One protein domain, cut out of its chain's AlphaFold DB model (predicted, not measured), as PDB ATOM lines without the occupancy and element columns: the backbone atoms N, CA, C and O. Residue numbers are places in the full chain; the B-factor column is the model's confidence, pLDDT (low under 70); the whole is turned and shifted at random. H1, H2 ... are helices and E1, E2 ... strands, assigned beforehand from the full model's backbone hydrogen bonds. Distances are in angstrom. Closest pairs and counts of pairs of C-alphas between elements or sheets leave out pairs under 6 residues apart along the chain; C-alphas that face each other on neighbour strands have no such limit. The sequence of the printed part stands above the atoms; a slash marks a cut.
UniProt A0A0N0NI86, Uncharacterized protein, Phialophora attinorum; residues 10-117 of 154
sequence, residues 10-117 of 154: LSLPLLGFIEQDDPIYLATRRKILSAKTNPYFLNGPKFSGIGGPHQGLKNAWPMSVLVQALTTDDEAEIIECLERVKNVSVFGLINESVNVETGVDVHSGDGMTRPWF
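AT A GLANCE: This is residues 10 to 117 of the 154 residues of an uncharacterized protein of Phialophora attinorum (UniProt A0A0N0NI86). With little regular structure, this elongated domain has a helical hairpin, H2 and H3, in its middle, the small strand hairpin E1 and E2 beside H2, H1 at one end and the loop at His 107 at the other. Of 108 printed residues, 42 are in named elements, in order H1 E1 E2 H2 H3 E3, mixed class; the sheet E1 - E2 is antiparallel. It is compact, radius of gyration of the C-alphas 13.8 A, spanning 44 by 25 by 22 A.

HOW THE PARTS SIT: Start at H1, residues 23 to 32; its closest C-alpha to E1, residues 41 to 43, is Ile 32, 6.9 A from that of Phe 41. E1 and E2, residues 48 to 50, form a hairpin; find N 42 and O 49 within hydrogen-bond range, 2.9 A. H2, residues 62 to 70, comes closest to E2 at the C-alphas of Ser 64 and Ile 50, 5.6 A. H2 and H3, residues 75 to 88, touch, opposite ways at a shallow tilt of 17 degrees, closest at the C-alphas of Ala 69 and Ile 78, 4.6 A. Every O i to N i+4 pair is within hydrogen-bond range in H1 and H2, 9 of 10 in H3. E3, residues 97 to 99, pairs with no named strand.

IN THESE COORDINATES: Find H1 beginning at C-alpha 23, (-97.374, 21.008, 189.607), and E3 ending at C-alpha 99, (-111.249, 1.420, 168.143). From first to last C-alpha H1 is 14.3 A, H2 12.6 A and H3 20.6 A.

THE WHOLE: The C-alphas farthest apart, of Pro 23 and His 107, are 44.1 A apart. The printed part has no cut, the link E2 to H2 is long, and no printed residue is under 70 in pLDDT.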
ATOM      1  N   LEU A  10    -108.236  15.230 183.692       98.50
ATOM      2  CA  LEU A  10    -107.668  15.991 182.581       98.50
ATOM      3  C   LEU A  10    -108.361  17.348 182.387       98.50
ATOM      4  O   LEU A  10    -107.705  18.319 182.032       98.50
ATOM      5  N   SER A  11    -109.671  17.430 182.639       98.38
ATOM      6  CA  SER A  11    -110.473  18.642 182.407       98.38
ATOM      7  C   SER A  11    -110.447  19.669 183.546       98.38
ATOM      8  O   SER A  11    -111.068  20.721 183.420       98.38
ATOM      9  N   LEU A  12    -109.759  19.398 184.661       98.31
ATOM     10  CA  LEU A  12    -109.810  20.270 185.843       98.31
ATOM     11  C   LEU A  12    -109.419  21.736 185.558       98.31
ATOM     12  O   LEU A  12    -110.143  22.609 186.045       98.31
ATOM     13  N   PRO A  13    -108.374  22.041 184.754       97.75
ATOM     14  CA  PRO A  13    -108.075  23.428 184.405       97.75
ATOM     15  C   PRO A  13    -109.114  24.066 183.490       97.75
ATOM     16  O   PRO A  13    -109.466  25.226 183.674       97.75
ATOM     17  N   LEU A  14    -109.661  23.295 182.544       96.12
ATOM     18  CA  LEU A  14    -110.722  23.767 181.648       96.12
ATOM     19  C   LEU A  14    -111.965  24.207 182.437       96.12
ATOM     20  O   LEU A  14    -112.618  25.182 182.087       96.12
ATOM     21  N   LEU A  15    -112.268  23.504 183.529       97.00
ATOM     22  CA  LEU A  15    -113.393  23.795 184.415       97.00
ATOM     23  C   LEU A  15    -113.089  24.872 185.477       97.00
ATOM     24  O   LEU A  15    -113.962  25.185 186.284       97.00
ATOM     25  N   GLY A  16    -111.871  25.425 185.504       96.62
ATOM     26  CA  GLY A  16    -111.472  26.485 186.435       96.62
ATOM     27  C   GLY A  16    -111.264  26.033 187.884       96.62
ATOM     28  O   GLY A  16    -111.288  26.866 188.787       96.62
ATOM     29  N   PHE A  17    -111.079  24.731 188.136       97.56
ATOM     30  CA  PHE A  17    -110.819  24.230 189.495       97.56
ATOM     31  C   PHE A  17    -109.371  24.439 189.938       97.56
ATOM     32  O   PHE A  17    -109.121  24.612 191.130       97.56
ATOM     33  N   ILE A  18    -108.431  24.361 188.997       97.62
ATOM     34  CA  ILE A  18    -106.988  24.475 189.231       97.62
ATOM     35  C   ILE A  18    -106.324  25.154 188.034       97.62
ATOM     36  O   ILE A  18    -106.834  25.080 186.921       97.62
ATOM     37  N   GLU A  19    -105.169  25.771 188.249       97.19
ATOM     38  CA  GLU A  19    -104.383  26.351 187.158       97.19
ATOM     39  C   GLU A  19    -103.745  25.259 186.283       97.19
ATOM     40  O   GLU A  19    -103.409  24.167 186.751       97.19
ATOM     41  N   GLN A  20    -103.557  25.548 184.992       96.25
ATOM     42  CA  GLN A  20    -102.963  24.603 184.035       96.25
ATOM     43  C   GLN A  20    -101.487  24.291 184.341       96.25
ATOM     44  O   GLN A  20    -100.999  23.218 183.982       96.25
ATOM     45  N   ASP A  21    -100.777  25.206 185.003       97.06
ATOM     46  CA  ASP A  21     -99.376  25.056 185.397       97.06
ATOM     47  C   ASP A  21     -99.195  24.485 186.816       97.06
ATOM     48  O   ASP A  21     -98.058  24.319 187.271       97.06
ATOM     49  N   ASP A  22    -100.288  24.107 187.495       98.44
ATOM     50  CA  ASP A  22    -100.220  23.502 188.822       98.44
ATOM     51  C   ASP A  22     -99.343  22.225 188.790       98.44
ATOM     52  O   ASP A  22     -99.562  21.307 187.985       98.44
ATOM     53  N   PRO A  23     -98.328  22.110 189.666       98.31
ATOM     54  CA  PRO A  23     -97.374  21.008 189.607       98.31
ATOM     55  C   PRO A  23     -98.009  19.639 189.904       98.31
ATOM     56  O   PRO A  23     -97.539  18.618 189.383       98.31
ATOM     57  N   ILE A  24     -99.072  19.593 190.714       98.50
ATOM     58  CA  ILE A  24     -99.821  18.369 191.022       98.50
ATOM     59  C   ILE A  24    -100.676  17.980 189.816       98.50
ATOM     60  O   ILE A  24    -100.690  16.803 189.437       98.50
ATOM     61  N   TYR A  25    -101.326  18.945 189.164       98.56
ATOM     62  CA  TYR A  25    -102.038  18.729 187.910       98.56
ATOM     63  C   TYR A  25    -101.106  18.195 186.830       98.56
ATOM     64  O   TYR A  25    -101.381  17.142 186.267       98.56
ATOM     65  N   LEU A  26     -99.956  18.829 186.591       98.56
ATOM     66  CA  LEU A  26     -99.002  18.378 185.577       98.56
ATOM     67  C   LEU A  26     -98.477  16.963 185.868       98.56
ATOM     68  O   LEU A  26     -98.319  16.146 184.954       98.56
ATOM     69  N   ALA A  27     -98.230  16.627 187.140       98.56
ATOM     70  CA  ALA A  27     -97.884  15.263 187.543       98.56
ATOM     71  C   ALA A  27     -99.032  14.270 187.303       98.56
ATOM     72  O   ALA A  27     -98.786  13.138 186.873       98.56
ATOM     73  N   THR A  28    -100.271  14.694 187.539       98.56
ATOM     74  CA  THR A  28    -101.482  13.907 187.288       98.56
ATOM     75  C   THR A  28    -101.693  13.697 185.791       98.56
ATOM     76  O   THR A  28    -101.807  12.549 185.366       98.56
ATOM     77  N   ARG A  29    -101.613  14.760 184.982       98.62
ATOM     78  CA  ARG A  29    -101.685  14.765 183.514       98.62
ATOM     79  C   ARG A  29    -100.750  13.723 182.904       98.62
ATOM     80  O   ARG A  29    -101.189  12.869 182.139       98.62
ATOM     81  N   ARG A  30     -99.475  13.707 183.316       98.56
ATOM     82  CA  ARG A  30     -98.500  12.701 182.847       98.56
ATOM     83  C   ARG A  30     -98.907  11.264 183.183       98.56
ATOM     84  O   ARG A  30     -98.630  10.357 182.404       98.56
ATOM     85  N   LYS A  31     -99.544  11.036 184.336       98.50
ATOM     86  CA  LYS A  31    -100.012   9.701 184.743       98.50
ATOM     87  C   LYS A  31    -101.291   9.280 184.016       98.50
ATOM     88  O   LYS A  31    -101.449   8.101 183.705       98.50
ATOM     89  N   ILE A  32    -102.216  10.201 183.765       98.44
ATOM     90  CA  ILE A  32    -103.496   9.875 183.118       98.44
ATOM     91  C   ILE A  32    -103.358   9.717 181.598       98.44
ATOM     92  O   ILE A  32    -104.081   8.913 181.016       98.44
ATOM     93  N   LEU A  33    -102.368  10.377 180.984       98.44
ATOM     94  CA  LEU A  33    -102.001  10.249 179.566       98.44
ATOM     95  C   LEU A  33    -100.949   9.151 179.303       98.44
ATOM     96  O   LEU A  33    -100.151   9.241 178.372       98.44
ATOM     97  N   SER A  34    -100.895   8.116 180.145       98.06
ATOM     98  CA  SER A  34     -99.951   7.010 179.982       98.06
ATOM     99  C   SER A  34    -100.615   5.663 180.214       98.06
ATOM    100  O   SER A  34    -101.177   5.415 181.281       98.06
ATOM    101  N   ALA A  35    -100.440   4.744 179.261       96.31
ATOM    102  CA  ALA A  35    -100.922   3.364 179.364       96.31
ATOM    103  C   ALA A  35    -100.300   2.597 180.549       96.31
ATOM    104  O   ALA A  35    -100.846   1.597 181.003       96.31
ATOM    105  N   LYS A  36     -99.156   3.062 181.080       97.19
ATOM    106  CA  LYS A  36     -98.499   2.446 182.248       97.19
ATOM    107  C   LYS A  36     -99.241   2.713 183.558       97.19
ATOM    108  O   LYS A  36     -99.067   1.966 184.515       97.19
ATOM    109  N   THR A  37    -100.006   3.801 183.631       98.00
ATOM    110  CA  THR A  37    -100.579   4.313 184.889       98.00
ATOM    111  C   THR A  37    -102.073   4.601 184.813       98.00
ATOM    112  O   THR A  37    -102.726   4.689 185.855       98.00
ATOM    113  N   ASN A  38    -102.639   4.709 183.612       98.31
ATOM    114  CA  ASN A  38    -104.072   4.779 183.391       98.31
ATOM    115  C   ASN A  38    -104.540   3.562 182.580       98.31
ATOM    116  O   ASN A  38    -104.211   3.482 181.398       98.31
ATOM    117  N   PRO A  39    -105.337   2.647 183.166       97.25
ATOM    118  CA  PRO A  39    -105.845   1.477 182.446       97.25
ATOM    119  C   PRO A  39    -106.761   1.839 181.268       97.25
ATOM    120  O   PRO A  39    -107.002   0.997 180.410       97.25
ATOM    121  N   TYR A  40    -107.259   3.079 181.219       98.25
ATOM    122  CA  TYR A  40    -108.109   3.581 180.142       98.25
ATOM    123  C   TYR A  40    -107.375   4.497 179.166       98.25
ATOM    124  O   TYR A  40    -108.005   4.987 178.236       98.25
ATOM    125  N   PHE A  41    -106.069   4.730 179.330       98.44
ATOM    126  CA  PHE A  41    -105.287   5.341 178.260       98.44
ATOM    127  C   PHE A  41    -104.907   4.256 177.257       98.44
ATOM    128  O   PHE A  41    -104.049   3.413 177.522       98.44
ATOM    129  N   LEU A  42    -105.579   4.273 176.112       98.25
ATOM    130  CA  LEU A  42    -105.426   3.279 175.067       98.25
ATOM    131  C   LEU A  42    -104.507   3.839 173.985       98.25
ATOM    132  O   LEU A  42    -104.671   4.976 173.544       98.25
ATOM    133  N   ASN A  43    -103.532   3.037 173.570       97.00
ATOM    134  CA  ASN A  43    -102.537   3.424 172.582       97.00
ATOM    135  C   ASN A  43    -102.417   2.327 171.529       97.00
ATOM    136  O   ASN A  43    -101.748   1.323 171.770       97.00
ATOM    137  N   GLY A  44    -103.083   2.529 170.395       97.12
ATOM    138  CA  GLY A  44    -103.048   1.617 169.262       97.12
ATOM    139  C   GLY A  44    -102.511   2.295 167.998       97.12
ATOM    140  O   GLY A  44    -102.292   3.508 167.971       97.12
ATOM    141  N   PRO A  45    -102.291   1.521 166.924       97.31
ATOM    142  CA  PRO A  45    -101.721   2.012 165.671       97.31
ATOM    143  C   PRO A  45    -102.605   3.019 164.925       97.31
ATOM    144  O   PRO A  45    -102.109   3.715 164.041       97.31
ATOM    145  N   LYS A  46    -103.910   3.076 165.218       97.81
ATOM    146  CA  LYS A  46    -104.865   3.935 164.502       97.81
ATOM    147  C   LYS A  46    -105.325   5.135 165.312       97.81
ATOM    148  O   LYS A  46    -105.703   6.144 164.725       97.81
ATOM    149  N   PHE A  47    -105.311   5.032 166.637       98.38
ATOM    150  CA  PHE A  47    -105.730   6.111 167.517       98.38
ATOM    151  C   PHE A  47    -105.131   5.937 168.915       98.38
ATOM    152  O   PHE A  47    -104.830   4.823 169.346       98.38
ATOM    153  N   SER A  48    -104.991   7.038 169.646       98.19
ATOM    154  CA  SER A  48    -104.578   7.016 171.047       98.19
ATOM    155  C   SER A  48    -105.268   8.120 171.838       98.19
ATOM    156  O   SER A  48    -105.441   9.244 171.357       98.19
ATOM    157  N   GLY A  49    -105.686   7.788 173.056       98.44
ATOM    158  CA  GLY A  49    -106.443   8.683 173.924       98.44
ATOM    159  C   GLY A  49    -107.013   7.959 175.138       98.44
ATOM    160  O   GLY A  49    -106.817   6.754 175.316       98.44
ATOM    161  N   ILE A  50    -107.733   8.696 175.978       98.69
ATOM    162  CA  ILE A  50    -108.437   8.124 177.123       98.69
ATOM    163  C   ILE A  50    -109.796   7.599 176.642       98.69
ATOM    164  O   ILE A  50    -110.502   8.253 175.873       98.69
ATOM    165  N   GLY A  51    -110.133   6.380 177.045       98.12
ATOM    166  CA  GLY A  51    -111.456   5.789 176.896       98.12
ATOM    167  C   GLY A  51    -112.205   5.786 178.223       98.12
ATOM    168  O   GLY A  51    -112.229   6.776 178.947       98.12
ATOM    169  N   GLY A  52    -112.790   4.643 178.554       95.75
ATOM    170  CA  GLY A  52    -113.507   4.436 179.805       95.75
ATOM    171  C   GLY A  52    -114.105   3.034 179.863       95.75
ATOM    172  O   GLY A  52    -114.142   2.337 178.842       95.75
ATOM    173  N   PRO A  53    -114.624   2.593 181.019       94.81
ATOM    174  CA  PRO A  53    -115.279   1.292 181.124       94.81
ATOM    175  C   PRO A  53    -116.534   1.197 180.243       94.81
ATOM    176  O   PRO A  53    -116.932   0.092 179.888       94.81
ATOM    177  N   HIS A  54    -117.130   2.333 179.851       94.25
ATOM    178  CA  HIS A  54    -118.366   2.380 179.068       94.25
ATOM    179  C   HIS A  54    -118.245   1.736 177.677       94.25
ATOM    180  O   HIS A  54    -119.164   1.041 177.257       94.25
ATOM    181  N   GLN A  55    -117.114   1.926 176.985       92.62
ATOM    182  CA  GLN A  55    -116.870   1.376 175.638       92.62
ATOM    183  C   GLN A  55    -115.764   0.307 175.611       92.62
ATOM    184  O   GLN A  55    -115.280  -0.093 174.548       92.62
ATOM    185  N   GLY A  56    -115.373  -0.192 176.786       91.25
ATOM    186  CA  GLY A  56    -114.356  -1.227 176.941       91.25
ATOM    187  C   GLY A  56    -112.925  -0.761 176.646       91.25
ATOM    188  O   GLY A  56    -112.640   0.406 176.400       91.25
ATOM    189  N   LEU A  57    -111.990  -1.714 176.664       94.50
ATOM    190  CA  LEU A  57    -110.539  -1.453 176.659       94.50
ATOM    191  C   LEU A  57    -109.911  -1.356 175.261       94.50
ATOM    192  O   LEU A  57    -108.703  -1.510 175.110       94.50
ATOM    193  N   LYS A  58    -110.727  -1.154 174.226       96.81
ATOM    194  CA  LYS A  58    -110.254  -0.970 172.843       96.81
ATOM    195  C   LYS A  58    -110.680   0.363 172.240       96.81
ATOM    196  O   LYS A  58    -110.174   0.716 171.185       96.81
ATOM    197  N   ASN A  59    -111.579   1.093 172.899       98.19
ATOM    198  CA  ASN A  59    -112.196   2.290 172.352       98.19
ATOM    199  C   ASN A  59    -111.786   3.535 173.145       98.19
ATOM    200  O   ASN A  59    -112.181   3.704 174.299       98.19
ATOM    201  N   ALA A  60    -110.993   4.405 172.521       98.50
ATOM    202  CA  ALA A  60    -110.627   5.706 173.078       98.50
ATOM    203  C   ALA A  60    -111.515   6.802 172.490       98.50
ATOM    204  O   ALA A  60    -112.032   6.671 171.384       98.50
ATOM    205  N   TRP A  61    -111.720   7.875 173.242       98.56
ATOM    206  CA  TRP A  61    -112.712   8.887 172.902       98.56
ATOM    207  C   TRP A  61    -112.024  10.126 172.338       98.56
ATOM    208  O   TRP A  61    -111.168  10.693 173.032       98.56
ATOM    209  N   PRO A  62    -112.413  10.608 171.140       98.62
ATOM    210  CA  PRO A  62    -111.909  11.862 170.587       98.62
ATOM    211  C   PRO A  62    -112.030  13.039 171.554       98.62
ATOM    212  O   PRO A  62    -111.127  13.863 171.640       98.62
ATOM    213  N   MET A  63    -113.094  13.068 172.360       98.38
ATOM    214  CA  MET A  63    -113.305  14.106 173.366       98.38
ATOM    215  C   MET A  63    -112.148  14.216 174.371       98.38
ATOM    216  O   MET A  63    -111.744  15.326 174.695       98.38
ATOM    217  N   SER A  64    -111.548  13.101 174.802       98.56
ATOM    218  CA  SER A  64    -110.385  13.149 175.705       98.56
ATOM    219  C   SER A  64    -109.162  13.813 175.061       98.56
ATOM    220  O   SER A  64    -108.430  14.541 175.726       98.56
ATOM    221  N   VAL A  65    -108.972  13.611 173.755       98.81
ATOM    222  CA  VAL A  65    -107.876  14.193 172.968       98.81
ATOM    223  C   VAL A  65    -108.120  15.688 172.729       98.81
ATOM    224  O   VAL A  65    -107.190  16.489 172.747       98.81
ATOM    225  N   LEU A  66    -109.381  16.100 172.588       98.81
ATOM    226  CA  LEU A  66    -109.756  17.515 172.517       98.81
ATOM    227  C   LEU A  66    -109.544  18.233 173.855       98.81
ATOM    228  O   LEU A  66    -108.983  19.326 173.880       98.81
ATOM    229  N   VAL A  67    -109.908  17.600 174.974       98.56
ATOM    230  CA  VAL A  67    -109.601  18.132 176.311       98.56
ATOM    231  C   VAL A  67    -108.088  18.200 176.524       98.56
ATOM    232  O   VAL A  67    -107.604  19.188 177.071       98.56
ATOM    233  N   GLN A  68    -107.323  17.210 176.047       98.69
ATOM    234  CA  GLN A  68    -105.859  17.247 176.068       98.69
ATOM    235  C   GLN A  68    -105.323  18.503 175.360       98.69
ATOM    236  O   GLN A  68    -104.489  19.199 175.940       98.69
ATOM    237  N   ALA A  69    -105.841  18.832 174.172       98.50
ATOM    238  CA  ALA A  69    -105.473  20.043 173.433       98.50
ATOM    239  C   ALA A  69    -105.875  21.345 174.151       98.50
ATOM    240  O   ALA A  69    -105.134  22.322 174.109       98.50
ATOM    241  N   LEU A  70    -107.026  21.368 174.833       98.12
ATOM    242  CA  LEU A  70    -107.501  22.539 175.588       98.12
ATOM    243  C   LEU A  70    -106.716  22.813 176.873       98.12
ATOM    244  O   LEU A  70    -106.882  23.873 177.467       98.12
ATOM    245  N   THR A  71    -105.897  21.865 177.321       98.00
ATOM    246  CA  THR A  71    -105.249  21.900 178.640       98.00
ATOM    247  C   THR A  71    -103.722  21.805 178.553       98.00
ATOM    248  O   THR A  71    -103.067  21.269 179.453       98.00
ATOM    249  N   THR A  72    -103.164  22.300 177.445       97.62
ATOM    250  CA  THR A  72    -101.723  22.433 177.194       97.62
ATOM    251  C   THR A  72    -101.402  23.744 176.476       97.62
ATOM    252  O   THR A  72    -102.235  24.310 175.758       97.62
ATOM    253  N   ASP A  73    -100.168  24.213 176.654       96.19
ATOM    254  CA  ASP A  73     -99.612  25.351 175.919       96.19
ATOM    255  C   ASP A  73     -98.616  24.946 174.830       96.19
ATOM    256  O   ASP A  73     -98.146  25.804 174.083       96.19
ATOM    257  N   ASP A  74     -98.321  23.650 174.707       97.81
ATOM    258  CA  ASP A  74     -97.465  23.121 173.652       97.81
ATOM    259  C   ASP A  74     -98.225  23.090 172.316       97.81
ATOM    260  O   ASP A  74     -99.128  22.280 172.099       97.81
ATOM    261  N   GLU A  75     -97.853  23.984 171.397       97.75
ATOM    262  CA  GLU A  75     -98.462  24.068 170.067       97.75
ATOM    263  C   GLU A  75     -98.303  22.775 169.257       97.75
ATOM    264  O   GLU A  75     -99.200  22.429 168.487       97.75
ATOM    265  N   ALA A  76     -97.207  22.030 169.443       98.31
ATOM    266  CA  ALA A  76     -97.011  20.757 168.762       98.31
ATOM    267  C   ALA A  76     -97.986  19.694 169.291       98.31
ATOM    268  O   ALA A  76     -98.601  18.987 168.492       98.31
ATOM    269  N   GLU A  77     -98.193  19.634 170.612       98.50
ATOM    270  CA  GLU A  77     -99.178  18.736 171.235       98.50
ATOM    271  C   GLU A  77    -100.603  19.055 170.758       98.50
ATOM    272  O   GLU A  77    -101.371  18.146 170.437       98.50
ATOM    273  N   ILE A  78    -100.952  20.343 170.659       98.62
ATOM    274  CA  ILE A  78    -102.263  20.797 170.171       98.62
ATOM    275  C   ILE A  78    -102.506  20.315 168.743       98.62
ATOM    276  O   ILE A  78    -103.548  19.719 168.464       98.62
ATOM    277  N   ILE A  79    -101.556  20.562 167.838       98.25
ATOM    278  CA  ILE A  79    -101.687  20.162 166.433       98.25
ATOM    279  C   ILE A  79    -101.757  18.640 166.309       98.25
ATOM    280  O   ILE A  79    -102.601  18.135 165.569       98.25
ATOM    281  N   GLU A  80    -100.944  17.901 167.066       98.38
ATOM    282  CA  GLU A  80    -101.002  16.438 167.073       98.38
ATOM    283  C   GLU A  80    -102.383  15.929 167.515       98.38
ATOM    284  O   GLU A  80    -102.955  15.049 166.869       98.38
ATOM    285  N   CYS A  81    -102.958  16.510 168.572       98.69
ATOM    286  CA  CYS A  81    -104.296  16.165 169.048       98.69
ATOM    287  C   CYS A  81    -105.372  16.438 167.985       98.69
ATOM    288  O   CYS A  81    -106.223  15.582 167.728       98.69
ATOM    289  N   LEU A  82    -105.319  17.608 167.340       98.25
ATOM    290  CA  LEU A  82    -106.266  17.989 166.293       98.25
ATOM    291  C   LEU A  82    -106.188  17.063 165.081       98.25
ATOM    292  O   LEU A  82    -107.223  16.587 164.617       98.25
ATOM    293  N   GLU A  83    -104.987  16.779 164.579       97.88
ATOM    294  CA  GLU A  83    -104.809  15.867 163.448       97.88
ATOM    295  C   GLU A  83    -105.274  14.454 163.798       97.88
ATOM    296  O   GLU A  83    -105.974  13.817 163.011       97.88
ATOM    297  N   ARG A  84    -104.980  13.982 165.015       98.25
ATOM    298  CA  ARG A  84    -105.444  12.674 165.482       98.25
ATOM    299  C   ARG A  84    -106.970  12.575 165.450       98.25
ATOM    300  O   ARG A  84    -107.493  11.596 164.927       98.25
ATOM    301  N   VAL A  85    -107.681  13.584 165.960       98.50
ATOM    302  CA  VAL A  85    -109.156  13.626 165.951       98.50
ATOM    303  C   VAL A  85    -109.712  13.782 164.532       98.50
ATOM    304  O   VAL A  85    -110.653  13.077 164.163       98.50
ATOM    305  N   LYS A  86    -109.119  14.646 163.702       97.44
ATOM    306  CA  LYS A  86    -109.539  14.835 162.303       97.44
ATOM    307  C   LYS A  86    -109.432  13.542 161.495       97.44
ATOM    308  O   LYS A  86    -110.367  13.212 160.771       97.44
ATOM    309  N   ASN A  87    -108.349  12.784 161.666       97.19
ATOM    310  CA  ASN A  87    -108.091  11.548 160.920       97.19
ATOM    311  C   ASN A  87    -109.126  10.438 161.162       97.19
ATOM    312  O   ASN A  87    -109.254   9.539 160.336       97.19
ATOM    313  N   VAL A  88    -109.867  10.495 162.272       97.56
ATOM    314  CA  VAL A  88    -110.918   9.520 162.615       97.56
ATOM    315  C   VAL A  88    -112.337  10.072 162.449       97.56
ATOM    316  O   VAL A  88    -113.303   9.319 162.535       97.56
ATOM    317  N   SER A  89    -112.475  11.364 162.145       97.38
ATOM    318  CA  SER A  89    -113.758  12.049 161.935       97.38
ATOM    319  C   SER A  89    -114.238  11.905 160.482       97.38
ATOM    320  O   SER A  89    -114.453  12.893 159.777       97.38
ATOM    321  N   VAL A  90    -114.377  10.664 160.004       96.50
ATOM    322  CA  VAL A  90    -114.548  10.334 158.570       96.50
ATOM    323  C   VAL A  90    -115.821  10.904 157.928       96.50
ATOM    324  O   VAL A  90    -115.861  11.103 156.717       96.50
ATOM    325  N   PHE A  91    -116.848  11.211 158.725       96.56
ATOM    326  CA  PHE A  91    -118.101  11.824 158.261       96.56
ATOM    327  C   PHE A  91    -118.149  13.348 158.456       96.56
ATOM    328  O   PHE A  91    -119.207  13.957 158.306       96.56
ATOM    329  N   GLY A  92    -117.028  13.980 158.826       96.50
ATOM    330  CA  GLY A  92    -116.977  15.412 159.141       96.50
ATOM    331  C   GLY A  92    -117.622  15.783 160.482       96.50
ATOM    332  O   GLY A  92    -117.847  16.961 160.751       96.50
ATOM    333  N   LEU A  93    -117.918  14.787 161.321       97.12
ATOM    334  CA  LEU A  93    -118.456  14.928 162.673       97.12
ATOM    335  C   LEU A  93    -117.586  14.144 163.657       97.12
ATOM    336  O   LEU A  93    -116.932  13.172 163.278       97.12
ATOM    337  N   ILE A  94    -117.621  14.551 164.922       98.44
ATOM    338  CA  ILE A  94    -116.941  13.867 166.014       98.44
ATOM    339  C   ILE A  94    -117.838  12.746 166.544       98.44
ATOM    340  O   ILE A  94    -118.993  12.959 166.934       98.44
ATOM    341  N   ASN A  95    -117.279  11.543 166.567       98.19
ATOM    342  CA  ASN A  95    -117.881  10.347 167.139       98.19
ATOM    343  C   ASN A  95    -117.556  10.214 168.639       98.19
ATOM    344  O   ASN A  95    -116.683  10.898 169.173       98.19
ATOM    345  N   GLU A  96    -118.257   9.326 169.342       98.38
ATOM    346  CA  GLU A  96    -118.026   9.107 170.777       98.38
ATOM    347  C   GLU A  96    -116.706   8.395 171.050       98.38
ATOM    348  O   GLU A  96    -115.916   8.863 171.867       98.38
ATOM    349  N   SER A  97    -116.457   7.278 170.370       98.38
ATOM    350  CA  SER A  97    -115.244   6.491 170.576       98.38
ATOM    351  C   SER A  97    -114.741   5.843 169.296       98.38
ATOM    352  O   SER A  97    -115.520   5.655 168.363       98.38
ATOM    353  N   VAL A  98    -113.442   5.543 169.254       98.62
ATOM    354  CA  VAL A  98    -112.718   4.923 168.141       98.62
ATOM    355  C   VAL A  98    -111.953   3.708 168.640       98.62
ATOM    356  O   VAL A  98    -111.198   3.806 169.613       98.62
ATOM    357  N   ASN A  99    -112.076   2.594 167.927       98.44
ATOM    358  CA  ASN A  99    -111.249   1.420 168.143       98.44
ATOM    359  C   ASN A  99    -109.788   1.736 167.791       98.44
ATOM    360  O   ASN A  99    -109.455   1.992 166.634       98.44
ATOM    361  N   VAL A 100    -108.902   1.695 168.783       98.38
ATOM    362  CA  VAL A 100    -107.503   2.129 168.636       98.38
ATOM    363  C   VAL A 100    -106.665   1.244 167.709       98.38
ATOM    364  O   VAL A 100    -105.650   1.699 167.181       98.38
ATOM    365  N   GLU A 101    -107.093   0.000 167.486       98.00
ATOM    366  CA  GLU A 101    -106.404  -0.971 166.631       98.00
ATOM    367  C   GLU A 101    -106.855  -0.880 165.175       98.00
ATOM    368  O   GLU A 101    -106.033  -0.911 164.259       98.00
ATOM    369  N   THR A 102    -108.165  -0.769 164.948       97.44
ATOM    370  CA  THR A 102    -108.741  -0.811 163.595       97.44
ATOM    371  C   THR A 102    -109.010   0.571 163.015       97.44
ATOM    372  O   THR A 102    -109.039   0.718 161.796       97.44
ATOM    373  N   GLY A 103    -109.127   1.598 163.859       97.75
ATOM    374  CA  GLY A 103    -109.526   2.937 163.447       97.75
ATOM    375  C   GLY A 103    -110.992   2.968 163.037       97.75
ATOM    376  O   GLY A 103    -111.804   2.224 163.583       97.75
ATOM    377  N   VAL A 104    -111.297   3.832 162.073       98.06
ATOM    378  CA  VAL A 104    -112.639   4.037 161.533       98.06
ATOM    379  C   VAL A 104    -112.625   3.786 160.028       98.06
ATOM    380  O   VAL A 104    -111.826   4.395 159.314       98.06
ATOM    381  N   ASP A 105    -113.512   2.923 159.541       97.81
ATOM    382  CA  ASP A 105    -113.723   2.751 158.103       97.81
ATOM    383  C   ASP A 105    -114.399   3.987 157.487       97.81
ATOM    384  O   ASP A 105    -115.395   4.493 158.003       97.81
ATOM    385  N   VAL A 106    -113.873   4.475 156.362       96.25
ATOM    386  CA  VAL A 106    -114.327   5.729 155.735       96.25
ATOM    387  C   VAL A 106    -115.690   5.624 155.046       96.25
ATOM    388  O   VAL A 106    -116.300   6.650 154.750       96.25
ATOM    389  N   HIS A 107    -116.169   4.411 154.765       94.44
ATOM    390  CA  HIS A 107    -117.433   4.173 154.076       94.44
ATOM    391  C   HIS A 107    -118.529   3.722 155.039       94.44
ATOM    392  O   HIS A 107    -119.639   4.252 154.980       94.44
ATOM    393  N   SER A 108    -118.238   2.758 155.915       96.00
ATOM    394  CA  SER A 108    -119.220   2.213 156.860       96.00
ATOM    395  C   SER A 108    -119.213   2.919 158.214       96.00
ATOM    396  O   SER A 108    -120.223   2.900 158.918       96.00
ATOM    397  N   GLY A 109    -118.102   3.559 158.588       96.50
ATOM    398  CA  GLY A 109    -117.884   4.061 159.943       96.50
ATOM    399  C   GLY A 109    -117.549   2.960 160.952       96.50
ATOM    400  O   GLY A 109    -117.500   3.232 162.152       96.50
ATOM    401  N   ASP A 110    -117.317   1.721 160.509       97.62
ATOM    402  CA  ASP A 110    -116.988   0.620 161.413       97.62
ATOM    403  C   ASP A 110    -115.749   0.942 162.248       97.62
ATOM    404  O   ASP A 110    -114.750   1.458 161.749       97.62
ATOM    405  N   GLY A 111    -115.824   0.621 163.539       96.81
ATOM    406  CA  GLY A 111    -114.795   0.968 164.515       96.81
ATOM    407  C   GLY A 111    -115.042   2.285 165.254       96.81
ATOM    408  O   GLY A 111    -114.276   2.590 166.166       96.81
ATOM    409  N   MET A 112    -116.123   3.017 164.950       97.81
ATOM    410  CA  MET A 112    -116.609   4.120 165.787       97.81
ATOM    411  C   MET A 112    -117.888   3.773 166.571       97.81
ATOM    412  O   MET A 112    -118.667   2.910 166.169       97.81
ATOM    413  N   THR A 113    -118.165   4.517 167.645       98.12
ATOM    414  CA  THR A 113    -119.492   4.564 168.293       98.12
ATOM    415  C   THR A 113    -120.107   5.952 168.176       98.12
ATOM    416  O   THR A 113    -119.390   6.950 168.183       98.12
ATOM    417  N   ARG A 114    -121.445   6.015 168.071       97.50
ATOM    418  CA  ARG A 114    -122.236   7.255 167.921       97.50
ATOM    419  C   ARG A 114    -121.653   8.182 166.844       97.50
ATOM    420  O   ARG A 114    -121.022   9.181 167.183       97.50
ATOM    421  N   PRO A 115    -121.898   7.889 165.555       96.19
ATOM    422  CA  PRO A 115    -121.298   8.626 164.437       96.19
ATOM    423  C   PRO A 115    -121.634  10.119 164.415       96.19
ATOM    424  O   PRO A 115    -120.948  10.907 163.774       96.19
ATOM    425  N   TRP A 116    -122.681  10.511 165.137       96.12
ATOM    426  CA  TRP A 116    -123.013  11.895 165.399       96.12
ATOM    427  C   TRP A 116    -123.211  12.096 166.897       96.12
ATOM    428  O   TRP A 116    -124.221  11.675 167.469       96.12
ATOM    429  N   PHE A 117    -122.252  12.765 167.536       97.88
ATOM    430  CA  PHE A 117    -122.334  13.085 168.951       97.88
ATOM    431  C   PHE A 117    -122.241  14.593 169.183       97.88
ATOM    432  O   PHE A 117    -121.162  15.179 169.219       97.88
TER     433      PHE A 117